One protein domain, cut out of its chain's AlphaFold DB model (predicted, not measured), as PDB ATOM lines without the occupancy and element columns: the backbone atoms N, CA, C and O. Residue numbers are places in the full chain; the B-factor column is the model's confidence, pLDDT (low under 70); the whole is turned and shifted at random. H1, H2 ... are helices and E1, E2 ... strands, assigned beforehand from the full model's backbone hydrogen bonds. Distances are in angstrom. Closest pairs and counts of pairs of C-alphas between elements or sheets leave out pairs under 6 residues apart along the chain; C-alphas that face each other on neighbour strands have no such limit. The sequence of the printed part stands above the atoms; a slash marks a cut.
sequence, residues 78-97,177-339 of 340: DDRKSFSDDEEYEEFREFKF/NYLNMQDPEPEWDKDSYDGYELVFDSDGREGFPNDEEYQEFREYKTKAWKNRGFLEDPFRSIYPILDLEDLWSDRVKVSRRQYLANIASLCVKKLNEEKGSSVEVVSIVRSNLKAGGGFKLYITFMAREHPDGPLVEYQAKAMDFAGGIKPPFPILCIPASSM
ATOM      1  N   ASP A  78      10.432   4.531 -60.671       39.91
ATOM      2  CA  ASP A  78      10.169   5.895 -60.181       39.91
ATOM      3  C   ASP A  78      10.986   6.272 -58.935       39.91
ATOM      4  O   ASP A  78      11.394   7.429 -58.791       39.91
ATOM      5  N   ASP A  79      11.326   5.298 -58.087       40.75
ATOM      6  CA  ASP A  79      12.266   5.518 -56.986       40.75
ATOM      7  C   ASP A  79      13.673   5.782 -57.556       40.75
ATOM      8  O   ASP A  79      14.265   6.797 -57.206       40.75
ATOM      9  N   ARG A  80      14.163   5.016 -58.550       41.38
ATOM     10  CA  ARG A  80      15.440   5.303 -59.241       41.38
ATOM     11  C   ARG A  80      15.436   6.650 -59.955       41.38
ATOM     12  O   ARG A  80      16.460   7.316 -59.973       41.38
ATOM     13  N   LYS A  81      14.305   7.097 -60.517       42.56
ATOM     14  CA  LYS A  81      14.198   8.455 -61.099       42.56
ATOM     15  C   LYS A  81      14.389   9.563 -60.061       42.56
ATOM     16  O   LYS A  81      14.666  10.699 -60.443       42.56
ATOM     17  N   SER A  82      14.225   9.246 -58.778       42.81
ATOM     18  CA  SER A  82      14.420  10.174 -57.662       42.81
ATOM     19  C   SER A  82      15.871  10.215 -57.169       42.81
ATOM     20  O   SER A  82      16.227  11.152 -56.454       42.81
ATOM     21  N   PHE A  83      16.709   9.256 -57.575       40.62
ATOM     22  CA  PHE A  83      18.129   9.198 -57.238       40.62
ATOM     23  C   PHE A  83      18.977   9.532 -58.466       40.62
ATOM     24  O   PHE A  83      18.779   9.011 -59.561       40.62
ATOM     25  N   SER A  84      19.915  10.464 -58.299       51.00
ATOM     26  CA  SER A  84      20.841  10.827 -59.382       51.00
ATOM     27  C   SER A  84      22.011   9.848 -59.499       51.00
ATOM     28  O   SER A  84      22.724   9.890 -60.503       51.00
ATOM     29  N   ASP A  85      22.194   8.993 -58.491       57.06
ATOM     30  CA  ASP A  85      23.295   8.048 -58.375       57.06
ATOM     31  C   ASP A  85      22.791   6.621 -58.110       57.06
ATOM     32  O   ASP A  85      21.876   6.398 -57.316       57.06
ATOM     33  N   ASP A  86      23.400   5.657 -58.799       58.41
ATOM     34  CA  ASP A  86      23.041   4.240 -58.700       58.41
ATOM     35  C   ASP A  86      23.569   3.615 -57.388       58.41
ATOM     36  O   ASP A  86      23.020   2.614 -56.931       58.41
ATOM     37  N   GLU A  87      24.601   4.203 -56.766       61.97
ATOM     38  CA  GLU A  87      25.193   3.736 -55.500       61.97
ATOM     39  C   GLU A  87      24.328   4.127 -54.287       61.97
ATOM     40  O   GLU A  87      23.977   3.265 -53.480       61.97
ATOM     41  N   GLU A  88      23.857   5.381 -54.228       57.56
ATOM     42  CA  GLU A  88      22.867   5.856 -53.237       57.56
ATOM     43  C   GLU A  88      21.570   5.028 -53.295       57.56
ATOM     44  O   GLU A  88      20.919   4.736 -52.285       57.56
ATOM     45  N   TYR A  89      21.210   4.604 -54.506       54.25
ATOM     46  CA  TYR A  89      20.046   3.775 -54.735       54.25
ATOM     47  C   TYR A  89      20.196   2.356 -54.184       54.25
ATOM     48  O   TYR A  89      19.257   1.812 -53.594       54.25
ATOM     49  N   GLU A  90      21.376   1.762 -54.344       58.41
ATOM     50  CA  GLU A  90      21.680   0.445 -53.791       58.41
ATOM     51  C   GLU A  90      21.690   0.470 -52.262       58.41
ATOM     52  O   GLU A  90      21.081  -0.394 -51.630       58.41
ATOM     53  N   GLU A  91      22.259   1.515 -51.660       61.62
ATOM     54  CA  GLU A  91      22.252   1.704 -50.207       61.62
ATOM     55  C   GLU A  91      20.823   1.869 -49.663       61.62
ATOM     56  O   GLU A  91      20.446   1.254 -48.659       61.62
ATOM     57  N   PHE A  92      19.967   2.617 -50.367       56.53
ATOM     58  CA  PHE A  92      18.548   2.712 -50.028       56.53
ATOM     59  C   PHE A  92      17.829   1.359 -50.156       56.53
ATOM     60  O   PHE A  92      17.013   1.001 -49.296       56.53
ATOM     61  N   ARG A  93      18.128   0.573 -51.197       58.06
ATOM     62  CA  ARG A  93      17.569  -0.777 -51.377       58.06
ATOM     63  C   ARG A  93      17.979  -1.706 -50.236       58.06
ATOM     64  O   ARG A  93      17.109  -2.360 -49.645       58.06
ATOM     65  N   GLU A  94      19.254  -1.711 -49.867       60.19
ATOM     66  CA  GLU A  94      19.776  -2.476 -48.734       60.19
ATOM     67  C   GLU A  94      19.150  -2.029 -47.409       60.19
ATOM     68  O   GLU A  94      18.698  -2.864 -46.622       60.19
ATOM     69  N   PHE A  95      19.008  -0.723 -47.188       62.44
ATOM     70  CA  PHE A  95      18.341  -0.162 -46.014       62.44
ATOM     71  C   PHE A  95      16.893  -0.650 -45.879       62.44
ATOM     72  O   PHE A  95      16.469  -1.097 -44.807       62.44
ATOM     73  N   LYS A  96      16.115  -0.627 -46.969       54.75
ATOM     74  CA  LYS A  96      14.723  -1.116 -46.976       54.75
ATOM     75  C   LYS A  96      14.657  -2.618 -46.714       54.75
ATOM     76  O   LYS A  96      13.732  -3.083 -46.046       54.75
ATOM     77  N   PHE A  97      15.634  -3.369 -47.206       61.25
ATOM     78  CA  PHE A  97      15.747  -4.800 -46.962       61.25
ATOM     79  C   PHE A  97      16.132  -5.126 -45.511       61.25
ATOM     80  O   PHE A  97      15.539  -6.016 -44.899       61.25
ATOM     81  N   ASN A 177      13.556  13.440 -49.540       36.56
ATOM     82  CA  ASN A 177      12.600  14.216 -48.772       36.56
ATOM     83  C   ASN A 177      11.161  13.913 -49.234       36.56
ATOM     84  O   ASN A 177      10.539  14.712 -49.935       36.56
ATOM     85  N   TYR A 178      10.615  12.767 -48.812       36.53
ATOM     86  CA  TYR A 178       9.236  12.320 -49.052       36.53
ATOM     87  C   TYR A 178       8.180  13.289 -48.487       36.53
ATOM     88  O   TYR A 178       6.991  13.120 -48.743       36.53
ATOM     89  N   LEU A 179       8.584  14.307 -47.717       35.75
ATOM     90  CA  LEU A 179       7.685  15.333 -47.183       35.75
ATOM     91  C   LEU A 179       7.261  16.369 -48.237       35.75
ATOM     92  O   LEU A 179       6.282  17.073 -48.009       35.75
ATOM     93  N   ASN A 180       7.963  16.468 -49.374       34.47
ATOM     94  CA  ASN A 180       7.728  17.519 -50.375       34.47
ATOM     95  C   ASN A 180       6.911  17.087 -51.608       34.47
ATOM     96  O   ASN A 180       6.649  17.927 -52.468       34.47
ATOM     97  N   MET A 181       6.473  15.829 -51.706       42.53
ATOM     98  CA  MET A 181       5.522  15.409 -52.744       42.53
ATOM     99  C   MET A 181       4.097  15.634 -52.231       42.53
ATOM    100  O   MET A 181       3.649  14.968 -51.295       42.53
ATOM    101  N   GLN A 182       3.391  16.611 -52.806       49.47
ATOM    102  CA  GLN A 182       1.973  16.813 -52.513       49.47
ATOM    103  C   GLN A 182       1.192  15.611 -53.044       49.47
ATOM    104  O   GLN A 182       1.256  15.297 -54.231       49.47
ATOM    105  N   ASP A 183       0.474  14.928 -52.151       56.59
ATOM    106  CA  ASP A 183      -0.484  13.906 -52.559       56.59
ATOM    107  C   ASP A 183      -1.545  14.545 -53.484       56.59
ATOM    108  O   ASP A 183      -1.944  15.688 -53.229       56.59
ATOM    109  N   PRO A 184      -2.026  13.830 -54.523       63.88
ATOM    110  CA  PRO A 184      -3.097  14.331 -55.380       63.88
ATOM    111  C   PRO A 184      -4.337  14.663 -54.545       63.88
ATOM    112  O   PRO A 184      -4.557  14.070 -53.479       63.88
ATOM    113  N   GLU A 185      -5.153  15.606 -55.028       68.69
ATOM    114  CA  GLU A 185      -6.399  15.930 -54.339       68.69
ATOM    115  C   GLU A 185      -7.251  14.661 -54.204       68.69
ATOM    116  O   GLU A 185      -7.484  13.957 -55.190       68.69
ATOM    117  N   PRO A 186      -7.673  14.316 -52.977       76.81
ATOM    118  CA  PRO A 186      -8.362  13.064 -52.750       76.81
ATOM    119  C   PRO A 186      -9.731  13.087 -53.436       76.81
ATOM    120  O   PRO A 186     -10.502  14.034 -53.283       76.81
ATOM    121  N   GLU A 187     -10.054  12.010 -54.148       80.19
ATOM    122  CA  GLU A 187     -11.365  11.785 -54.756       80.19
ATOM    123  C   GLU A 187     -12.086  10.638 -54.039       80.19
ATOM    124  O   GLU A 187     -11.474   9.781 -53.400       80.19
ATOM    125  N   TRP A 188     -13.414  10.655 -54.084       83.06
ATOM    126  CA  TRP A 188     -14.218   9.593 -53.500       83.06
ATOM    127  C   TRP A 188     -14.270   8.352 -54.386       83.06
ATOM    128  O   TRP A 188     -14.366   8.471 -55.603       83.06
ATOM    129  N   ASP A 189     -14.246   7.178 -53.751       81.12
ATOM    130  CA  ASP A 189     -14.295   5.854 -54.390       81.12
ATOM    131  C   ASP A 189     -13.159   5.614 -55.401       81.12
ATOM    132  O   ASP A 189     -13.203   4.675 -56.190       81.12
ATOM    133  N   LYS A 190     -12.115   6.450 -55.353       78.38
ATOM    134  CA  LYS A 190     -10.849   6.254 -56.057       78.38
ATOM    135  C   LYS A 190      -9.742   6.102 -55.034       78.38
ATOM    136  O   LYS A 190      -9.303   7.070 -54.409       78.38
ATOM    137  N   ASP A 191      -9.306   4.867 -54.829       71.94
ATOM    138  CA  ASP A 191      -8.181   4.590 -53.955       71.94
ATOM    139  C   ASP A 191      -6.855   4.737 -54.717       71.94
ATOM    140  O   ASP A 191      -6.760   4.491 -55.913       71.94
ATOM    141  N   SER A 192      -5.782   5.056 -53.994       71.31
ATOM    142  CA  SER A 192      -4.415   5.160 -54.529       71.31
ATOM    143  C   SER A 192      -3.866   3.839 -55.099       71.31
ATOM    144  O   SER A 192      -2.742   3.810 -55.582       71.31
ATOM    145  N   TYR A 193      -4.611   2.739 -54.965       65.81
ATOM    146  CA  TYR A 193      -4.263   1.411 -55.471       65.81
ATOM    147  C   TYR A 193      -5.076   1.018 -56.711       65.81
ATOM    148  O   TYR A 193      -4.771  -0.000 -57.331       65.81
ATOM    149  N   ASP A 194      -6.127   1.765 -57.059       65.44
ATOM    150  CA  ASP A 194      -6.986   1.421 -58.188       65.44
ATOM    151  C   ASP A 194      -6.304   1.808 -59.511       65.44
ATOM    152  O   ASP A 194      -5.749   2.893 -59.637       65.44
ATOM    153  N   GLY A 195      -6.334   0.905 -60.498       60.50
ATOM    154  CA  GLY A 195      -5.731   1.122 -61.823       60.50
ATOM    155  C   GLY A 195      -4.305   0.586 -62.003       60.50
ATOM    156  O   GLY A 195      -3.821   0.576 -63.132       60.50
ATOM    157  N   TYR A 196      -3.670   0.069 -60.945       62.59
ATOM    158  CA  TYR A 196      -2.279  -0.399 -60.990       62.59
ATOM    159  C   TYR A 196      -2.142  -1.899 -60.721       62.59
ATOM    160  O   TYR A 196      -2.786  -2.462 -59.829       62.59
ATOM    161  N   GLU A 197      -1.256  -2.547 -61.478       62.78
ATOM    162  CA  GLU A 197      -0.867  -3.939 -61.263       62.78
ATOM    163  C   GLU A 197       0.416  -4.024 -60.432       62.78
ATOM    164  O   GLU A 197       1.322  -3.203 -60.543       62.78
ATOM    165  N   LEU A 198       0.505  -5.062 -59.601       64.38
ATOM    166  CA  LEU A 198       1.713  -5.371 -58.847       64.38
ATOM    167  C   LEU A 198       2.778  -5.946 -59.798       64.38
ATOM    168  O   LEU A 198       2.873  -7.163 -59.978       64.38
ATOM    169  N   VAL A 199       3.568  -5.068 -60.409       63.28
ATOM    170  CA  VAL A 199       4.710  -5.432 -61.260       63.28
ATOM    171  C   VAL A 199       5.951  -5.536 -60.399       63.28
ATOM    172  O   VAL A 199       6.164  -4.680 -59.563       63.28
ATOM    173  N   PHE A 200       6.771  -6.561 -60.585       64.56
ATOM    174  CA  PHE A 200       8.031  -6.660 -59.861       64.56
ATOM    175  C   PHE A 200       9.197  -6.693 -60.832       64.56
ATOM    176  O   PHE A 200       9.210  -7.539 -61.731       64.56
ATOM    177  N   ASP A 201      10.182  -5.846 -60.578       59.38
ATOM    178  CA  ASP A 201      11.360  -5.739 -61.424       59.38
ATOM    179  C   ASP A 201      12.229  -6.992 -61.378       59.38
ATOM    180  O   ASP A 201      12.369  -7.665 -60.346       59.38
ATOM    181  N   SER A 202      12.834  -7.296 -62.527       55.72
ATOM    182  CA  SER A 202      13.830  -8.361 -62.660       55.72
ATOM    183  C   SER A 202      15.081  -8.085 -61.830       55.72
ATOM    184  O   SER A 202      15.676  -9.026 -61.308       55.72
ATOM    185  N   ASP A 203      15.435  -6.808 -61.673       55.84
ATOM    186  CA  ASP A 203      16.676  -6.362 -61.029       55.84
ATOM    187  C   ASP A 203      16.568  -6.407 -59.498       55.84
ATOM    188  O   ASP A 203      17.553  -6.633 -58.801       55.84
ATOM    189  N   GLY A 204      15.346  -6.366 -58.956       61.00
ATOM    190  CA  GLY A 204      15.097  -6.530 -57.522       61.00
ATOM    191  C   GLY A 204      15.470  -7.914 -56.969       61.00
ATOM    192  O   GLY A 204      15.394  -8.118 -55.761       61.00
ATOM    193  N   ARG A 205      15.850  -8.887 -57.814       63.59
ATOM    194  CA  ARG A 205      16.359 -10.199 -57.377       63.59
ATOM    195  C   ARG A 205      17.805 -10.129 -56.879       63.59
ATOM    196  O   ARG A 205      18.169 -10.951 -56.033       63.59
ATOM    197  N   GLU A 206      18.603  -9.204 -57.410       59.28
ATOM    198  CA  GLU A 206      20.063  -9.166 -57.242       59.28
ATOM    199  C   GLU A 206      20.483  -8.840 -55.798       59.28
ATOM    200  O   GLU A 206      21.433  -9.434 -55.296       59.28
ATOM    201  N   GLY A 207      19.687  -8.046 -55.072       62.72
ATOM    202  CA  GLY A 207      19.913  -7.711 -53.656       62.72
ATOM    203  C   GLY A 207      19.552  -8.805 -52.636       62.72
ATOM    204  O   GLY A 207      19.661  -8.586 -51.430       62.72
ATOM    205  N   PHE A 208      19.099  -9.989 -53.072       63.84
ATOM    206  CA  PHE A 208      18.664 -11.060 -52.166       63.84
ATOM    207  C   PHE A 208      19.651 -12.235 -52.151       63.84
ATOM    208  O   PHE A 208      19.871 -12.865 -53.193       63.84
ATOM    209  N   PRO A 209      20.161 -12.645 -50.971       69.69
ATOM    210  CA  PRO A 209      21.162 -13.708 -50.871       69.69
ATOM    211  C   PRO A 209      20.610 -15.090 -51.256       69.69
ATOM    212  O   PRO A 209      21.377 -15.971 -51.638       69.69
ATOM    213  N   ASN A 210      19.288 -15.291 -51.173       78.12
ATOM    214  CA  ASN A 210      18.627 -16.556 -51.492       78.12
ATOM    215  C   ASN A 210      17.305 -16.344 -52.253       78.12
ATOM    216  O   ASN A 210      16.604 -15.358 -52.022       78.12
ATOM    217  N   ASP A 211      16.951 -17.296 -53.125       78.75
ATOM    218  CA  ASP A 211      15.682 -17.288 -53.880       78.75
ATOM    219  C   ASP A 211      14.476 -17.377 -52.934       78.75
ATOM    220  O   ASP A 211      13.431 -16.796 -53.203       78.75
ATOM    221  N   GLU A 212      14.628 -18.086 -51.813       81.19
ATOM    222  CA  GLU A 212      13.579 -18.251 -50.802       81.19
ATOM    223  C   GLU A 212      13.244 -16.925 -50.101       81.19
ATOM    224  O   GLU A 212      12.075 -16.568 -50.012       81.19
ATOM    225  N   GLU A 213      14.255 -16.140 -49.704       75.75
ATOM    226  CA  GLU A 213      14.041 -14.813 -49.099       75.75
ATOM    227  C   GLU A 213      13.390 -13.846 -50.094       75.75
ATOM    228  O   GLU A 213      12.503 -13.075 -49.728       75.75
ATOM    229  N   TYR A 214      13.785 -13.913 -51.371       77.44
ATOM    230  CA  TYR A 214      13.134 -13.137 -52.426       77.44
ATOM    231  C   TYR A 214      11.669 -13.550 -52.599       77.44
ATOM    232  O   TYR A 214      10.795 -12.695 -52.709       77.44
ATOM    233  N   GLN A 215      11.367 -14.848 -52.574       77.81
ATOM    234  CA  GLN A 215       9.996 -15.339 -52.690       77.81
ATOM    235  C   GLN A 215       9.132 -14.908 -51.494       77.81
ATOM    236  O   GLN A 215       8.022 -14.413 -51.698       77.81
ATOM    237  N   GLU A 216       9.645 -15.005 -50.267       80.50
ATOM    238  CA  GLU A 216       8.962 -14.503 -49.067       80.50
ATOM    239  C   GLU A 216       8.700 -12.998 -49.152       80.50
ATOM    240  O   GLU A 216       7.615 -12.517 -48.815       80.50
ATOM    241  N   PHE A 217       9.670 -12.244 -49.657       78.06
ATOM    242  CA  PHE A 217       9.536 -10.816 -49.883       78.06
ATOM    243  C   PHE A 217       8.461 -10.482 -50.932       78.06
ATOM    244  O   PHE A 217       7.614  -9.605 -50.720       78.06
ATOM    245  N   ARG A 218       8.441 -11.212 -52.052       77.81
ATOM    246  CA  ARG A 218       7.417 -11.099 -53.104       77.81
ATOM    247  C   ARG A 218       6.033 -11.405 -52.546       77.81
ATOM    248  O   ARG A 218       5.077 -10.680 -52.829       77.81
ATOM    249  N   GLU A 219       5.912 -12.449 -51.736       81.25
ATOM    250  CA  GLU A 219       4.666 -12.818 -51.066       81.25
ATOM    251  C   GLU A 219       4.224 -11.750 -50.067       81.25
ATOM    252  O   GLU A 219       3.053 -11.359 -50.072       81.25
ATOM    253  N   TYR A 220       5.154 -11.217 -49.271       80.75
ATOM    254  CA  TYR A 220       4.899 -10.111 -48.355       80.75
ATOM    255  C   TYR A 220       4.373  -8.884 -49.102       80.75
ATOM    256  O   TYR A 220       3.300  -8.387 -48.759       80.75
ATOM    257  N   LYS A 221       5.052  -8.428 -50.164       75.50
ATOM    258  CA  LYS A 221       4.601  -7.274 -50.958       75.50
ATOM    259  C   LYS A 221       3.272  -7.533 -51.654       75.50
ATOM    260  O   LYS A 221       2.406  -6.664 -51.652       75.50
ATOM    261  N   THR A 222       3.064  -8.740 -52.179       79.19
ATOM    262  CA  THR A 222       1.775  -9.133 -52.767       79.19
ATOM    263  C   THR A 222       0.658  -9.054 -51.739       79.19
ATOM    264  O   THR A 222      -0.430  -8.551 -52.024       79.19
ATOM    265  N   LYS A 223       0.918  -9.524 -50.520       80.50
ATOM    266  CA  LYS A 223      -0.029  -9.432 -49.416       80.50
ATOM    267  C   LYS A 223      -0.256  -7.974 -49.017       80.50
ATOM    268  O   LYS A 223      -1.409  -7.569 -48.919       80.50
ATOM    269  N   ALA A 224       0.788  -7.174 -48.818       77.25
ATOM    270  CA  ALA A 224       0.674  -5.758 -48.461       77.25
ATOM    271  C   ALA A 224      -0.138  -4.969 -49.504       77.25
ATOM    272  O   ALA A 224      -1.049  -4.225 -49.139       77.25
ATOM    273  N   TRP A 225       0.097  -5.233 -50.794       73.94
ATOM    274  CA  TRP A 225      -0.652  -4.648 -51.907       73.94
ATOM    275  C   TRP A 225      -2.139  -4.995 -51.863       73.94
ATOM    276  O   TRP A 225      -2.983  -4.103 -51.901       73.94
ATOM    277  N   LYS A 226      -2.474  -6.280 -51.689       78.56
ATOM    278  CA  LYS A 226      -3.871  -6.727 -51.541       78.56
ATOM    279  C   LYS A 226      -4.575  -6.071 -50.355       78.56
ATOM    280  O   LYS A 226      -5.771  -5.821 -50.412       78.56
ATOM    281  N   ASN A 227      -3.838  -5.759 -49.290       78.12
ATOM    282  CA  ASN A 227      -4.395  -5.105 -48.111       78.12
ATOM    283  C   ASN A 227      -4.588  -3.590 -48.269       78.12
ATOM    284  O   ASN A 227      -5.125  -2.986 -47.344       78.12
ATOM    285  N   ARG A 228      -4.149  -2.961 -49.371       74.38
ATOM    286  CA  ARG A 228      -4.345  -1.524 -49.667       74.38
ATOM    287  C   ARG A 228      -3.975  -0.564 -48.513       74.38
ATOM    288  O   ARG A 228      -4.538   0.518 -48.383       74.38
ATOM    289  N   GLY A 229      -3.025  -0.942 -47.651       76.12
ATOM    290  CA  GLY A 229      -2.599  -0.150 -46.481       76.12
ATOM    291  C   GLY A 229      -3.413  -0.335 -45.187       76.12
ATOM    292  O   GLY A 229      -3.120   0.301 -44.175       76.12
ATOM    293  N   PHE A 230      -4.405  -1.234 -45.158       81.25
ATOM    294  CA  PHE A 230      -5.142  -1.581 -43.928       81.25
ATOM    295  C   PHE A 230      -4.363  -2.495 -42.969       81.25
ATOM    296  O   PHE A 230      -4.787  -2.703 -41.828       81.25
ATOM    297  N   LEU A 231      -3.210  -3.010 -43.397       82.12
ATOM    298  CA  LEU A 231      -2.213  -3.632 -42.528       82.12
ATOM    299  C   LEU A 231      -0.967  -2.754 -42.439       82.12
ATOM    300  O   LEU A 231      -0.740  -1.902 -43.296       82.12
ATOM    301  N   GLU A 232      -0.169  -2.999 -41.402       77.44
ATOM    302  CA  GLU A 232       1.150  -2.394 -41.257       77.44
ATOM    303  C   GLU A 232       2.028  -2.703 -42.476       77.44
ATOM    304  O   GLU A 232       2.133  -3.848 -42.930       77.44
ATOM    305  N   ASP A 233       2.643  -1.656 -43.013       75.69
ATOM    306  CA  ASP A 233       3.573  -1.749 -44.128       75.69
ATOM    307  C   ASP A 233       4.707  -0.742 -43.896       75.69
ATOM    308  O   ASP A 233       4.614   0.421 -44.316       75.69
ATOM    309  N   PRO A 234       5.795  -1.180 -43.232       69.12
ATOM    310  CA  PRO A 234       6.970  -0.348 -43.014       69.12
ATOM    311  C   PRO A 234       7.590   0.176 -44.317       69.12
ATOM    312  O   PRO A 234       8.186   1.252 -44.327       69.12
ATOM    313  N   PHE A 235       7.424  -0.515 -45.453       66.62
ATOM    314  CA  PHE A 235       7.979  -0.043 -46.724       66.62
ATOM    315  C   PHE A 235       7.231   1.157 -47.274       66.62
ATOM    316  O   PHE A 235       7.833   1.984 -47.956       66.62
ATOM    317  N   ARG A 236       5.939   1.270 -46.988       66.56
ATOM    318  CA  ARG A 236       5.123   2.412 -47.417       66.56
ATOM    319  C   ARG A 236       4.966   3.463 -46.324       66.56
ATOM    320  O   ARG A 236       4.140   4.367 -46.474       66.56
ATOM    321  N   SER A 237       5.750   3.343 -45.250       72.44
ATOM    322  CA  SER A 237       5.662   4.180 -44.052       72.44
ATOM    323  C   SER A 237       4.246   4.184 -43.462       72.44
ATOM    324  O   SER A 237       3.751   5.220 -43.017       72.44
ATOM    325  N   ILE A 238       3.578   3.026 -43.516       79.75
ATOM    326  CA  ILE A 238       2.249   2.801 -42.950       79.75
ATOM    327  C   ILE A 238       2.436   2.120 -41.603       79.75
ATOM    328  O   ILE A 238       2.761   0.932 -41.531       79.75
ATOM    329  N   TYR A 239       2.199   2.874 -40.537       80.38
ATOM    330  CA  TYR A 239       2.411   2.418 -39.171       80.38
ATOM    331  C   TYR A 239       1.085   2.294 -38.422       80.38
ATOM    332  O   TYR A 239       0.198   3.135 -38.606       80.38
ATOM    333  N   PRO A 240       0.921   1.272 -37.569       84.75
ATOM    334  CA  PRO A 240      -0.255   1.168 -36.723       84.75
ATOM    335  C   PRO A 240      -0.283   2.320 -35.717       84.75
ATOM    336  O   PRO A 240       0.731   2.680 -35.117       84.75
ATOM    337  N   ILE A 241      -1.467   2.884 -35.499       84.12
ATOM    338  CA  ILE A 241      -1.686   3.849 -34.425       84.12
ATOM    339  C   ILE A 241      -1.751   3.063 -33.119       84.12
ATOM    340  O   ILE A 241      -2.725   2.358 -32.844       84.12
ATOM    341  N   LEU A 242      -0.684   3.171 -32.332       79.94
ATOM    342  CA  LEU A 242      -0.588   2.560 -31.013       79.94
ATOM    343  C   LEU A 242      -1.450   3.328 -30.006       79.94
ATOM    344  O   LEU A 242      -1.729   4.507 -30.200       79.94
ATOM    345  N   ASP A 243      -1.869   2.640 -28.943       80.88
ATOM    346  CA  ASP A 243      -2.677   3.161 -27.829       80.88
ATOM    347  C   ASP A 243      -3.830   4.100 -28.235       80.88
ATOM    348  O   ASP A 243      -3.694   5.318 -28.319       80.88
ATOM    349  N   LEU A 244      -5.006   3.515 -28.465       81.25
ATOM    350  CA  LEU A 244      -6.193   4.255 -28.894       81.25
ATOM    351  C   LEU A 244      -6.802   5.154 -27.799       81.25
ATOM    352  O   LEU A 244      -7.662   5.974 -28.129       81.25
ATOM    353  N   GLU A 245      -6.418   4.995 -26.528       83.25
ATOM    354  CA  GLU A 245      -6.941   5.821 -25.423       83.25
ATOM    355  C   GLU A 245      -6.148   7.109 -25.214       83.25
ATOM    356  O   GLU A 245      -6.660   8.059 -24.616       83.25
ATOM    357  N   ASP A 246      -4.920   7.153 -25.717       82.94
ATOM    358  CA  ASP A 246      -4.064   8.324 -25.616       82.94
ATOM    359  C   ASP A 246      -4.608   9.489 -26.461       82.94
ATOM    360  O   ASP A 246      -5.513   9.340 -27.294       82.94
ATOM    361  N   LEU A 247      -4.074  10.685 -26.239       82.56
ATOM    362  CA  LEU A 247      -4.486  11.887 -26.948       82.56
ATOM    363  C   LEU A 247      -4.042  11.843 -28.417       82.56
ATOM    364  O   LEU A 247      -2.965  11.349 -28.765       82.56
ATOM    365  N   TRP A 248      -4.894  12.374 -29.300       78.25
ATOM    366  CA  TRP A 248      -4.567  12.531 -30.719       78.25
ATOM    367  C   TRP A 248      -3.400  13.503 -30.920       78.25
ATOM    368  O   TRP A 248      -2.459  13.208 -31.650       78.25
ATOM    369  N   SER A 249      -3.451  14.658 -30.257       73.06
ATOM    370  CA  SER A 249      -2.347  15.617 -30.214       73.06
ATOM    371  C   SER A 249      -2.483  16.522 -28.994       73.06
ATOM    372  O   SER A 249      -3.587  16.712 -28.488       73.06
ATOM    373  N   ASP A 250      -1.397  17.173 -28.583       66.06
ATOM    374  CA  ASP A 250      -1.431  18.135 -27.469       66.06
ATOM    375  C   ASP A 250      -2.395  19.306 -27.719       66.06
ATOM    376  O   ASP A 250      -2.970  19.874 -26.788       66.06
ATOM    377  N   ARG A 251      -2.615  19.648 -28.997       65.81
ATOM    378  CA  ARG A 251      -3.560  20.694 -29.416       65.81
ATOM    379  C   ARG A 251      -5.012  20.231 -29.394       65.81
ATOM    380  O   ARG A 251      -5.899  21.029 -29.105       65.81
ATOM    381  N   VAL A 252      -5.266  18.960 -29.694       68.62
ATOM    382  CA  VAL A 252      -6.616  18.394 -29.758       68.62
ATOM    383  C   VAL A 252      -6.777  17.391 -28.622       68.62
ATOM    384  O   VAL A 252      -6.401  16.228 -28.748       68.62
ATOM    385  N   LYS A 253      -7.386  17.844 -27.516       76.06
ATOM    386  CA  LYS A 253      -7.661  17.050 -26.301       76.06
ATOM    387  C   LYS A 253      -8.789  16.025 -26.495       76.06
ATOM    388  O   LYS A 253      -9.745  15.982 -25.724       76.06
ATOM    389  N   VAL A 254      -8.701  15.227 -27.548       83.31
ATOM    390  CA  VAL A 254      -9.585  14.095 -27.824       83.31
ATOM    391  C   VAL A 254      -8.749  12.825 -27.831       83.31
ATOM    392  O   VAL A 254      -7.591  12.845 -28.256       83.31
ATOM    393  N   SER A 255      -9.333  11.719 -27.379       85.75
ATOM    394  CA  SER A 255      -8.676  10.416 -27.510       85.75
ATOM    395  C   SER A 255      -8.519  10.050 -28.987       85.75
ATOM    396  O   SER A 255      -9.378  10.385 -29.816       85.75
ATOM    397  N   ARG A 256      -7.456   9.314 -29.329       85.69
ATOM    398  CA  ARG A 256      -7.243   8.781 -30.685       85.69
ATOM    399  C   ARG A 256      -8.462   7.990 -31.148       85.69
ATOM    400  O   ARG A 256      -8.906   8.167 -32.278       85.69
ATOM    401  N   ARG A 257      -9.078   7.193 -30.267       88.31
ATOM    402  CA  ARG A 257     -10.305   6.446 -30.583       88.31
ATOM    403  C   ARG A 257     -11.456   7.357 -30.996       88.31
ATOM    404  O   ARG A 257     -12.109   7.068 -31.994       88.31
ATOM    405  N   GLN A 258     -11.726   8.421 -30.243       89.06
ATOM    406  CA  GLN A 258     -12.810   9.351 -30.576       89.06
ATOM    407  C   GLN A 258     -12.529  10.087 -31.883       89.06
ATOM    408  O   GLN A 258     -13.424  10.213 -32.713       89.06
ATOM    409  N   TYR A 259     -11.290  10.525 -32.095       88.69
ATOM    410  CA  TYR A 259     -10.900  11.188 -33.335       88.69
ATOM    411  C   TYR A 259     -11.093  10.279 -34.556       88.69
ATOM    412  O   TYR A 259     -11.756  10.656 -35.523       88.69
ATOM    413  N   LEU A 260     -10.611   9.038 -34.473       90.94
ATOM    414  CA  LEU A 260     -10.786   8.035 -35.522       90.94
ATOM    415  C   LEU A 260     -12.261   7.676 -35.736       90.94
ATOM    416  O   LEU A 260     -12.686   7.509 -36.875       90.94
ATOM    417  N   ALA A 261     -13.064   7.610 -34.671       92.19
ATOM    418  CA  ALA A 261     -14.507   7.404 -34.774       92.19
ATOM    419  C   ALA A 261     -15.211   8.567 -35.484       92.19
ATOM    420  O   ALA A 261     -16.106   8.323 -36.294       92.19
ATOM    421  N   ASN A 262     -14.789   9.810 -35.250       91.25
ATOM    422  CA  ASN A 262     -15.330  10.979 -35.944       91.25
ATOM    423  C   ASN A 262     -15.012  10.930 -37.444       91.25
ATOM    424  O   ASN A 262     -15.899  11.153 -38.266       91.25
ATOM    425  N   ILE A 263     -13.777  10.571 -37.808       91.44
ATOM    426  CA  ILE A 263     -13.374  10.421 -39.214       91.44
ATOM    427  C   ILE A 263     -14.097   9.245 -39.876       91.44
ATOM    428  O   ILE A 263     -14.603   9.385 -40.990       91.44
ATOM    429  N   ALA A 264     -14.212   8.104 -39.196       93.00
ATOM    430  CA  ALA A 264     -14.979   6.964 -39.693       93.00
ATOM    431  C   ALA A 264     -16.453   7.339 -39.904       93.00
ATOM    432  O   ALA A 264     -17.031   7.013 -40.938       93.00
ATOM    433  N   SER A 265     -17.042   8.091 -38.971       92.62
ATOM    434  CA  SER A 265     -18.424   8.576 -39.079       92.62
ATOM    435  C   SER A 265     -18.600   9.514 -40.270       92.62
ATOM    436  O   SER A 265     -19.618   9.448 -40.951       92.62
ATOM    437  N   LEU A 266     -17.597  10.343 -40.571       92.38
ATOM    438  CA  LEU A 266     -17.581  11.196 -41.758       92.38
ATOM    439  C   LEU A 266     -17.578  10.356 -43.046       92.38
ATOM    440  O   LEU A 266     -18.371  10.616 -43.952       92.38
ATOM    441  N   CYS A 267     -16.746   9.314 -43.111       91.88
ATOM    442  CA  CYS A 267     -16.694   8.397 -44.256       91.88
ATOM    443  C   CYS A 267     -18.019   7.644 -44.449       91.88
ATOM    444  O   CYS A 267     -18.528   7.545 -45.564       91.88
ATOM    445  N   VAL A 268     -18.605   7.163 -43.352       92.00
ATOM    446  CA  VAL A 268     -19.900   6.472 -43.345       92.00
ATOM    447  C   VAL A 268     -21.040   7.403 -43.742       92.00
ATOM    448  O   VAL A 268     -21.924   7.000 -44.493       92.00
ATOM    449  N   LYS A 269     -21.016   8.662 -43.299       92.38
ATOM    450  CA  LYS A 269     -22.011   9.657 -43.700       92.38
ATOM    451  C   LYS A 269     -22.024   9.832 -45.219       92.38
ATOM    452  O   LYS A 269     -23.090   9.749 -45.818       92.38
ATOM    453  N   LYS A 270     -20.850   9.982 -45.838       90.75
ATOM    454  CA  LYS A 270     -20.733  10.083 -47.300       90.75
ATOM    455  C   LYS A 270     -21.189   8.807 -48.013       90.75
ATOM    456  O   LYS A 270     -21.924   8.881 -48.989       90.75
ATOM    457  N   LEU A 271     -20.844   7.634 -47.475       90.06
ATOM    458  CA  LEU A 271     -21.339   6.349 -47.987       90.06
ATOM    459  C   LEU A 271     -22.874   6.272 -47.963       90.06
ATOM    460  O   LEU A 271     -23.488   5.818 -48.928       90.06
ATOM    461  N   ASN A 272     -23.486   6.703 -46.863       90.94
ATOM    462  CA  ASN A 272     -24.934   6.712 -46.690       90.94
ATOM    463  C   ASN A 272     -25.612   7.713 -47.635       90.94
ATOM    464  O   ASN A 272     -26.652   7.387 -48.202       90.94
ATOM    465  N   GLU A 273     -25.015   8.890 -47.842       91.00
ATOM    466  CA  GLU A 273     -25.491   9.904 -48.793       91.00
ATOM    467  C   GLU A 273     -25.476   9.384 -50.239       91.00
ATOM    468  O   GLU A 273     -26.438   9.603 -50.973       91.00
ATOM    469  N   GLU A 274     -24.439   8.648 -50.640       87.69
ATOM    470  CA  GLU A 274     -24.324   8.145 -52.013       87.69
ATOM    471  C   GLU A 274     -25.098   6.855 -52.285       87.69
ATOM    472  O   GLU A 274     -25.751   6.724 -53.322       87.69
ATOM    473  N   LYS A 275     -25.026   5.877 -51.375       85.25
ATOM    474  CA  LYS A 275     -25.658   4.559 -51.559       85.25
ATOM    475  C   LYS A 275     -27.051   4.469 -50.937       85.25
ATOM    476  O   LYS A 275     -27.678   3.414 -51.025       85.25
ATOM    477  N   GLY A 276     -27.532   5.524 -50.277       82.62
ATOM    478  CA  GLY A 276     -28.812   5.525 -49.559       82.62
ATOM    479  C   GLY A 276     -28.857   4.517 -48.403       82.62
ATOM    480  O   GLY A 276     -29.912   3.963 -48.106       82.62
ATOM    481  N   SER A 277     -27.702   4.214 -47.807       83.31
ATOM    482  CA  SER A 277     -27.565   3.239 -46.718       83.31
ATOM    483  C   SER A 277     -27.759   3.890 -45.342       83.31
ATOM    484  O   SER A 277     -27.749   5.112 -45.216       83.31
ATOM    485  N   SER A 278     -27.940   3.078 -44.297       88.12
ATOM    486  CA  SER A 278     -28.081   3.529 -42.901       88.12
ATOM    487  C   SER A 278     -26.973   2.970 -42.009       88.12
ATOM    488  O   SER A 278     -27.232   2.503 -40.903       88.12
ATOM    489  N   VAL A 279     -25.740   2.954 -42.516       89.56
ATOM    490  CA  VAL A 279     -24.597   2.409 -41.783       89.56
ATOM    491  C   VAL A 279     -24.251   3.329 -40.612       89.56
ATOM    492  O   VAL A 279     -24.199   4.546 -40.773       89.56
ATOM    493  N   GLU A 280     -23.986   2.754 -39.443       92.69
ATOM    494  CA  GLU A 280     -23.543   3.466 -38.244       92.69
ATOM    495  C   GLU A 280     -22.257   2.850 -37.689       92.69
ATOM    496  O   GLU A 280     -22.115   1.627 -37.616       92.69
ATOM    497  N   VAL A 281     -21.318   3.700 -37.266       93.00
ATOM    498  CA  VAL A 281     -20.059   3.281 -36.636       93.00
ATOM    499  C   VAL A 281     -20.324   2.845 -35.193       93.00
ATOM    500  O   VAL A 281     -20.916   3.591 -34.418       93.00
ATOM    501  N   VAL A 282     -19.841   1.662 -34.805       92.56
ATOM    502  CA  VAL A 282     -19.998   1.120 -33.443       92.56
ATOM    503  C   VAL A 282     -18.705   1.206 -32.643       92.56
ATOM    504  O   VAL A 282     -18.698   1.715 -31.524       92.56
ATOM    505  N   SER A 283     -17.605   0.682 -33.179       92.12
ATOM    506  CA  SER A 283     -16.317   0.673 -32.481       92.12
ATOM    507  C   SER A 283     -15.150   0.623 -33.455       92.12
ATOM    508  O   SER A 283     -15.223  -0.015 -34.499       92.12
ATOM    509  N   ILE A 284     -14.045   1.277 -33.099       93.12
ATOM    510  CA  ILE A 284     -12.792   1.180 -33.854       93.12
ATOM    511  C   ILE A 284     -12.073  -0.111 -33.462       93.12
ATOM    512  O   ILE A 284     -11.861  -0.358 -32.273       93.12
ATOM    513  N   VAL A 285     -11.703  -0.917 -34.457       90.56
ATOM    514  CA  VAL A 285     -10.953  -2.169 -34.280       90.56
ATOM    515  C   VAL A 285      -9.457  -1.879 -34.302       90.56
ATOM    516  O   VAL A 285      -8.733  -2.263 -33.387       90.56
ATOM    517  N   ARG A 286      -8.998  -1.176 -35.340       89.81
ATOM    518  CA  ARG A 286      -7.599  -0.777 -35.537       89.81
ATOM    519  C   ARG A 286      -7.518   0.404 -36.496       89.81
ATOM    520  O   ARG A 286      -8.459   0.663 -37.245       89.81
ATOM    521  N   SER A 287      -6.383   1.087 -36.502       89.06
ATOM    522  CA  SER A 287      -6.097   2.125 -37.485       89.06
ATOM    523  C   SER A 287      -4.613   2.165 -37.807       89.06
ATOM    524  O   SER A 287      -3.795   1.994 -36.906       89.06
ATOM    525  N   ASN A 288      -4.278   2.451 -39.062       88.88
ATOM    526  CA  ASN A 288      -2.921   2.779 -39.485       88.88
ATOM    527  C   ASN A 288      -2.850   4.220 -39.987       88.88
ATOM    528  O   ASN A 288      -3.848   4.797 -40.429       88.88
ATOM    529  N   LEU A 289      -1.651   4.778 -39.922       86.50
ATOM    530  CA  LEU A 289      -1.305   6.130 -40.316       86.50
ATOM    531  C   LEU A 289      -0.170   6.072 -41.334       86.50
ATOM    532  O   LEU A 289       0.826   5.384 -41.119       86.50
ATOM    533  N   LYS A 290      -0.290   6.858 -42.401       84.38
ATOM    534  CA  LYS A 290       0.830   7.235 -43.263       84.38
ATOM    535  C   LYS A 290       1.029   8.746 -43.179       84.38
ATOM    536  O   LYS A 290       0.096   9.497 -43.465       84.38
ATOM    537  N   ALA A 291       2.231   9.171 -42.799       76.00
ATOM    538  CA  ALA A 291       2.630  10.577 -42.800       76.00
ATOM    539  C   ALA A 291       3.122  11.014 -44.196       76.00
ATOM    540  O   ALA A 291       3.751  10.227 -44.904       76.00
ATOM    541  N   GLY A 292       2.827  12.257 -44.579       72.38
ATOM    542  CA  GLY A 292       3.223  12.904 -45.838       72.38
ATOM    543  C   GLY A 292       2.872  14.398 -45.803       72.38
ATOM    544  O   GLY A 292       2.947  15.011 -44.739       72.38
ATOM    545  N   GLY A 293       2.393  14.974 -46.916       63.09
ATOM    546  CA  GLY A 293       1.814  16.339 -46.949       63.09
ATOM    547  C   GLY A 293       0.550  16.526 -46.078       63.09
ATOM    548  O   GLY A 293       0.035  17.631 -45.923       63.09
ATOM    549  N   GLY A 294       0.071  15.433 -45.486       79.81
ATOM    550  CA  GLY A 294      -0.943  15.335 -44.444       79.81
ATOM    551  C   GLY A 294      -0.845  13.961 -43.775       79.81
ATOM    552  O   GLY A 294       0.204  13.310 -43.809       79.81
ATOM    553  N   PHE A 295      -1.948  13.489 -43.209       83.56
ATOM    554  CA  PHE A 295      -2.075  12.143 -42.664       83.56
ATOM    555  C   PHE A 295      -3.090  11.339 -43.475       83.56
ATOM    556  O   PHE A 295      -4.278  11.656 -43.500       83.56
ATOM    557  N   LYS A 296      -2.645  10.255 -44.119       87.75
ATOM    558  CA  LYS A 296      -3.555   9.247 -44.682       87.75
ATOM    559  C   LYS A 296      -3.883   8.232 -43.592       87.75
ATOM    560  O   LYS A 296      -2.987   7.572 -43.062       87.75
ATOM    561  N   LEU A 297      -5.164   8.113 -43.269       89.38
ATOM    562  CA  LEU A 297      -5.689   7.239 -42.229       89.38
ATOM    563  C   LEU A 297      -6.380   6.034 -42.854       89.38
ATOM    564  O   LEU A 297      -7.260   6.186 -43.699       89.38
ATOM    565  N   TYR A 298      -5.994   4.847 -42.396       90.31
ATOM    566  CA  TYR A 298      -6.582   3.566 -42.775       90.31
ATOM    567  C   TYR A 298      -7.283   2.994 -41.551       90.31
ATOM    568  O   TYR A 298      -6.635   2.460 -40.653       90.31
ATOM    569  N   ILE A 299      -8.599   3.139 -41.486       92.62
ATOM    570  CA  ILE A 299      -9.395   2.844 -40.297       92.62
ATOM    571  C   ILE A 299     -10.175   1.555 -40.536       92.62
ATOM    572  O   ILE A 299     -10.913   1.437 -41.510       92.62
ATOM    573  N   THR A 300     -10.050   0.592 -39.627       93.31
ATOM    574  CA  THR A 300     -10.914  -0.591 -39.572       93.31
ATOM    575  C   THR A 300     -11.840  -0.466 -38.368       93.31
ATOM    576  O   THR A 300     -11.383  -0.272 -37.236       93.31
ATOM    577  N   PHE A 301     -13.145  -0.577 -38.589       94.00
ATOM    578  CA  PHE A 301     -14.158  -0.380 -37.555       94.00
ATOM    579  C   PHE A 301     -15.320  -1.355 -37.719       94.00
ATOM    580  O   PHE A 301     -15.594  -1.841 -38.809       94.00
ATOM    581  N   MET A 302     -16.020  -1.638 -36.626       93.94
ATOM    582  CA  MET A 302     -17.280  -2.365 -36.669       93.94
ATOM    583  C   MET A 302     -18.409  -1.380 -36.941       93.94
ATOM    584  O   MET A 302     -18.502  -0.345 -36.274       93.94
ATOM    585  N   ALA A 303     -19.285  -1.727 -37.872       93.62
ATOM    586  CA  ALA A 303     -20.461  -0.954 -38.224       93.62
ATOM    587  C   ALA A 303     -21.731  -1.807 -38.154       93.62
ATOM    588  O   ALA A 303     -21.674  -3.040 -38.203       93.62
ATOM    589  N   ARG A 304     -22.885  -1.150 -38.047       91.69
ATOM    590  CA  ARG A 304     -24.201  -1.774 -38.229       91.69
ATOM    591  C   ARG A 304     -24.900  -1.128 -39.403       91.69
ATOM    592  O   ARG A 304     -24.984   0.088 -39.460       91.69
ATOM    593  N   GLU A 305     -25.434  -1.940 -40.304       89.88
ATOM    594  CA  GLU A 305     -26.215  -1.450 -41.447       89.88
ATOM    595  C   GLU A 305     -27.657  -1.095 -41.052       89.88
ATOM    596  O   GLU A 305     -28.292  -0.255 -41.685       89.88
ATOM    597  N   HIS A 306     -28.166  -1.715 -39.983       85.44
ATOM    598  CA  HIS A 306     -29.497  -1.489 -39.421       85.44
ATOM    599  C   HIS A 306     -29.427  -1.514 -37.882       85.44
ATOM    600  O   HIS A 306     -28.551  -2.199 -37.346       85.44
ATOM    601  N   PRO A 307     -30.352  -0.859 -37.150       81.12
ATOM    602  CA  PRO A 307     -30.297  -0.748 -35.684       81.12
ATOM    603  C   PRO A 307     -30.121  -2.088 -34.938       81.12
ATOM    604  O   PRO A 307     -29.326  -2.183 -33.999       81.12
ATOM    605  N   ASP A 308     -30.788  -3.139 -35.430       83.50
ATOM    606  CA  ASP A 308     -30.751  -4.508 -34.889       83.50
ATOM    607  C   ASP A 308     -29.916  -5.483 -35.748       83.50
ATOM    608  O   ASP A 308     -30.015  -6.705 -35.614       83.50
ATOM    609  N   GLY A 309     -29.114  -4.955 -36.675       82.81
ATOM    610  CA  GLY A 309     -28.294  -5.744 -37.589       82.81
ATOM    611  C   GLY A 309     -27.051  -6.355 -36.926       82.81
ATOM    612  O   GLY A 309     -26.606  -5.893 -35.869       82.81
ATOM    613  N   PRO A 310     -26.452  -7.389 -37.550       90.75
ATOM    614  CA  PRO A 310     -25.161  -7.906 -37.116       90.75
ATOM    615  C   PRO A 310     -24.072  -6.831 -37.235       90.75
ATOM    616  O   PRO A 310     -24.155  -5.924 -38.062       90.75
ATOM    617  N   LEU A 311     -23.028  -6.957 -36.414       91.44
ATOM    618  CA  LEU A 311     -21.826  -6.140 -36.557       91.44
ATOM    619  C   LEU A 311     -21.032  -6.625 -37.771       91.44
ATOM    620  O   LEU A 311     -20.630  -7.789 -37.822       91.44
ATOM    621  N   VAL A 312     -20.788  -5.722 -38.712       92.31
ATOM    622  CA  VAL A 312     -19.998  -5.964 -39.919       92.31
ATOM    623  C   VAL A 312     -18.698  -5.180 -39.807       92.31
ATOM    624  O   VAL A 312     -18.693  -4.037 -39.352       92.31
ATOM    625  N   GLU A 313     -17.582  -5.791 -40.189       93.69
ATOM    626  CA  GLU A 313     -16.302  -5.090 -40.248       93.69
ATOM    627  C   GLU A 313     -16.253  -4.223 -41.510       93.69
ATOM    628  O   GLU A 313     -16.469  -4.704 -42.622       93.69
ATOM    629  N   TYR A 314     -15.972  -2.941 -41.325       92.75
ATOM    630  CA  TYR A 314     -15.812  -1.945 -42.370       92.75
ATOM    631  C   TYR A 314     -14.395  -1.391 -42.368       92.75
ATOM    632  O   TYR A 314     -13.703  -1.334 -41.348       92.75
ATOM    633  N   GLN A 315     -13.983  -0.956 -43.548       92.25
ATOM    634  CA  GLN A 315     -12.701  -0.340 -43.812       92.25
ATOM    635  C   GLN A 315     -12.946   1.023 -44.453       92.25
ATOM    636  O   GLN A 315     -13.673   1.138 -45.442       92.25
ATOM    637  N   ALA A 316     -12.360   2.062 -43.865       92.00
ATOM    638  CA  ALA A 316     -12.424   3.420 -44.377       92.00
ATOM    639  C   ALA A 316     -11.030   4.007 -44.557       92.00
ATOM    640  O   ALA A 316     -10.141   3.812 -43.725       92.00
ATOM    641  N   LYS A 317     -10.867   4.770 -45.633       91.19
ATOM    642  CA  LYS A 317      -9.670   5.552 -45.911       91.19
ATOM    643  C   LYS A 317     -10.041   7.026 -45.939       91.19
ATOM    644  O   LYS A 317     -11.012   7.408 -46.593       91.19
ATOM    645  N   ALA A 318      -9.260   7.846 -45.253       90.00
ATOM    646  CA  ALA A 318      -9.445   9.290 -45.226       90.00
ATOM    647  C   ALA A 318      -8.100  10.012 -45.271       90.00
ATOM    648  O   ALA A 318      -7.079   9.477 -44.836       90.00
ATOM    649  N   MET A 319      -8.112  11.233 -45.787       87.88
ATOM    650  CA  MET A 319      -6.986  12.152 -45.735       87.88
ATOM    651  C   MET A 319      -7.297  13.271 -44.749       87.88
ATOM    652  O   MET A 319      -8.289  13.976 -44.905       87.88
ATOM    653  N   ASP A 320      -6.448  13.429 -43.744       84.62
ATOM    654  CA  ASP A 320      -6.461  14.564 -42.831       84.62
ATOM    655  C   ASP A 320      -5.342  15.537 -43.219       84.62
ATOM    656  O   ASP A 320      -4.181  15.150 -43.364       84.62
ATOM    657  N   PHE A 321      -5.690  16.802 -43.435       80.44
ATOM    658  CA  PHE A 321      -4.733  17.809 -43.879       80.44
ATOM    659  C   PHE A 321      -4.027  18.419 -42.667       80.44
ATOM    660  O   PHE A 321      -4.664  18.943 -41.748       80.44
ATOM    661  N   ALA A 322      -2.694  18.374 -42.671       66.75
ATOM    662  CA  ALA A 322      -1.896  18.884 -41.566       66.75
ATOM    663  C   ALA A 322      -2.210  20.367 -41.284       66.75
ATOM    664  O   ALA A 322      -2.362  21.184 -42.190       66.75
ATOM    665  N   GLY A 323      -2.316  20.716 -39.999       63.12
ATOM    666  CA  GLY A 323      -2.563  22.093 -39.558       63.12
ATOM    667  C   GLY A 323      -4.029  22.536 -39.555       63.12
ATOM    668  O   GLY A 323      -4.289  23.684 -39.212       63.12
ATOM    669  N   GLY A 324      -4.988  21.662 -39.893       63.75
ATOM    670  CA  GLY A 324      -6.423  21.977 -39.813       63.75
ATOM    671  C   GLY A 324      -6.897  23.029 -40.823       63.75
ATOM    672  O   GLY A 324      -7.972  23.598 -40.662       63.75
ATOM    673  N   ILE A 325      -6.093  23.291 -41.858       66.00
ATOM    674  CA  ILE A 325      -6.368  24.280 -42.912       66.00
ATOM    675  C   ILE A 325      -7.574  23.846 -43.761       66.00
ATOM    676  O   ILE A 325      -8.353  24.679 -44.222       66.00
ATOM    677  N   LYS A 326      -7.737  22.534 -43.955       77.62
ATOM    678  CA  LYS A 326      -8.862  21.913 -44.658       77.62
ATOM    679  C   LYS A 326      -9.463  20.810 -43.774       77.62
ATOM    680  O   LYS A 326      -8.710  20.150 -43.055       77.62
ATOM    681  N   PRO A 327     -10.790  20.593 -43.807       82.12
ATOM    682  CA  PRO A 327     -11.405  19.483 -43.090       82.12
ATOM    683  C   PRO A 327     -10.936  18.132 -43.664       82.12
ATOM    684  O   PRO A 327     -10.599  18.067 -44.850       82.12
ATOM    685  N   PRO A 328     -10.956  17.048 -42.865       86.12
ATOM    686  CA  PRO A 328     -10.616  15.717 -43.351       86.12
ATOM    687  C   PRO A 328     -11.500  15.308 -44.531       86.12
ATOM    688  O   PRO A 328     -12.722  15.489 -44.495       86.12
ATOM    689  N   PHE A 329     -10.891  14.721 -45.558       86.81
ATOM    690  CA  PHE A 329     -11.589  14.246 -46.742       86.81
ATOM    691  C   PHE A 329     -11.737  12.714 -46.730       86.81
ATOM    692  O   PHE A 329     -10.739  11.995 -46.612       86.81
ATOM    693  N   PRO A 330     -12.961  12.188 -46.882       89.38
ATOM    694  CA  PRO A 330     -13.222  10.758 -46.978       89.38
ATOM    695  C   PRO A 330     -12.916  10.256 -48.396       89.38
ATOM    696  O   PRO A 330     -13.470  10.770 -49.368       89.38
ATOM    697  N   ILE A 331     -12.061   9.242 -48.504       86.75
ATOM    698  CA  ILE A 331     -11.611   8.662 -49.781       86.75
ATOM    699  C   ILE A 331     -12.413   7.401 -50.097       86.75
ATOM    700  O   ILE A 331     -12.991   7.281 -51.170       86.75
ATOM    701  N   LEU A 332     -12.473   6.468 -49.148       88.56
ATOM    702  CA  LEU A 332     -13.074   5.150 -49.350       88.56
ATOM    703  C   LEU A 332     -13.838   4.727 -48.098       88.56
ATOM    704  O   LEU A 332     -13.379   4.974 -46.983       88.56
ATOM    705  N   CYS A 333     -14.970   4.049 -48.270       90.94
ATOM    706  CA  CYS A 333     -15.676   3.379 -47.182       90.94
ATOM    707  C   CYS A 333     -16.390   2.135 -47.712       90.94
ATOM    708  O   CYS A 333     -17.392   2.238 -48.422       90.94
ATOM    709  N   ILE A 334     -15.887   0.952 -47.363       89.31
ATOM    710  CA  ILE A 334     -16.400  -0.325 -47.868       89.31
ATOM    711  C   ILE A 334     -16.459  -1.386 -46.760       89.31
ATOM    712  O   ILE A 334     -15.692  -1.316 -45.797       89.31
ATOM    713  N   PRO A 335     -17.345  -2.391 -46.876       88.38
ATOM    714  CA  PRO A 335     -17.270  -3.580 -46.036       88.38
ATOM    715  C   PRO A 335     -15.934  -4.300 -46.251       88.38
ATOM    716  O   PRO A 335     -15.488  -4.452 -47.389       88.38
ATOM    717  N   ALA A 336     -15.314  -4.806 -45.185       82.75
ATOM    718  CA  ALA A 336     -14.038  -5.523 -45.261       82.75
ATOM    719  C   ALA A 336     -14.128  -6.800 -46.118       82.75
ATOM    720  O   ALA A 336     -13.148  -7.213 -46.731       82.75
ATOM    721  N   SER A 337     -15.318  -7.406 -46.207       75.81
ATOM    722  CA  SER A 337     -15.599  -8.556 -47.076       75.81
ATOM    723  C   SER A 337     -15.606  -8.223 -48.569       75.81
ATOM    724  O   SER A 337     -15.612  -9.139 -49.385       75.81
ATOM    725  N   SER A 338     -15.666  -6.939 -48.924       71.06
ATOM    726  CA  SER A 338     -15.717  -6.465 -50.310       71.06
ATOM    727  C   SER A 338     -14.335  -6.133 -50.879       71.06
ATOM    728  O   SER A 338     -14.248  -5.658 -52.008       71.06
ATOM    729  N   MET A 339     -13.266  -6.370 -50.113       63.47
ATOM    730  CA  MET A 339     -11.893  -6.287 -50.610       63.47
ATOM    731  C   MET A 339     -11.608  -7.461 -51.570       63.47
ATOM    732  O   MET A 339     -11.924  -8.600 -51.215       63.47
TER     733      MET A 339
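What this domain is: This is residues 78 to 97 and 177 to 339 of the 340 residues of an uncharacterized protein of Brassica rapa subsp. pekinensis (UniProt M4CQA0). A twisted sheet of five strands curls round one long helix, H4, making a body at one end of an elongated whole. H1 and H2 lie at the other end, H3 lies between, and residues 177 to 210, with no named element, run to the body and back toward H3. The printed part has 183 residues, with four helices and five strands in the order H1 H2 H3 E1 H4 E2 E3 E4 E5; the antiparallel sheet runs E1 E2 E3 E4 E5, and the class is mixed. It is compact, with a radius of gyration of the C-alphas of 18.6 A, and spans 56 by 35 by 30 A.

How they stand to each other: H1, residues 78 to 82, is close to but not clearly touching H2, residues 86 to 97; their closest C-alphas, of Arg 80 and Tyr 89, are 6.6 A apart. H3, residues 211 to 226, is apart from H2, and these three helices are not on the sheet. Edge strand E1, residues 238 to 240, pairs with E2, residues 280 to 291, through N 239 and O 289, 2.9 A. H4, residues 256 to 275, is on the sheet, in two layers, helix on one face; its closest C-alphas to E2 are Ser 265 and Val 281, 6.1 A. E2 bends by 85 degrees at residue 283. With E3, residues 295 to 304, E4, residues 311 to 320, and E5, residues 329 to 335, it forms a meander, each strand the antiparallel neighbour of the one before: N 288 and O 298 are 2.8 A apart, N 299 and O 316 2.8 A, N 317 and O 332 2.9 A. Cys 267 of H4 and Pro 330 of E5 have their C-alphas 5.0 A apart, the closest of that pair. Each O i to N i+4 pair in H1, H2, H3 and H4 is within hydrogen-bond range.

Where its parts are: H1 begins at C-alpha 78 (10.169, 5.895, -60.181). H3 is 22.3 A long, H4 28.2 A, E2 27.5 A, and E3 and E4 26.5 A each. E5 ends at C-alpha 335 (-17.270, -3.580, -46.036).

The domain as a whole: The farthest C-alphas, of Asp 85 and Asp 308, are 60.3 A apart. Residues 98 to 176 are not printed, and C-alphas 97 and 177 are 19.4 A apart across the cut. The links H3 to E1 and E1 to H4 are long. Mean pLDDT of the printed part is 76.1; 58 residues are under 70, among them 78 to 97 and 193 to 209.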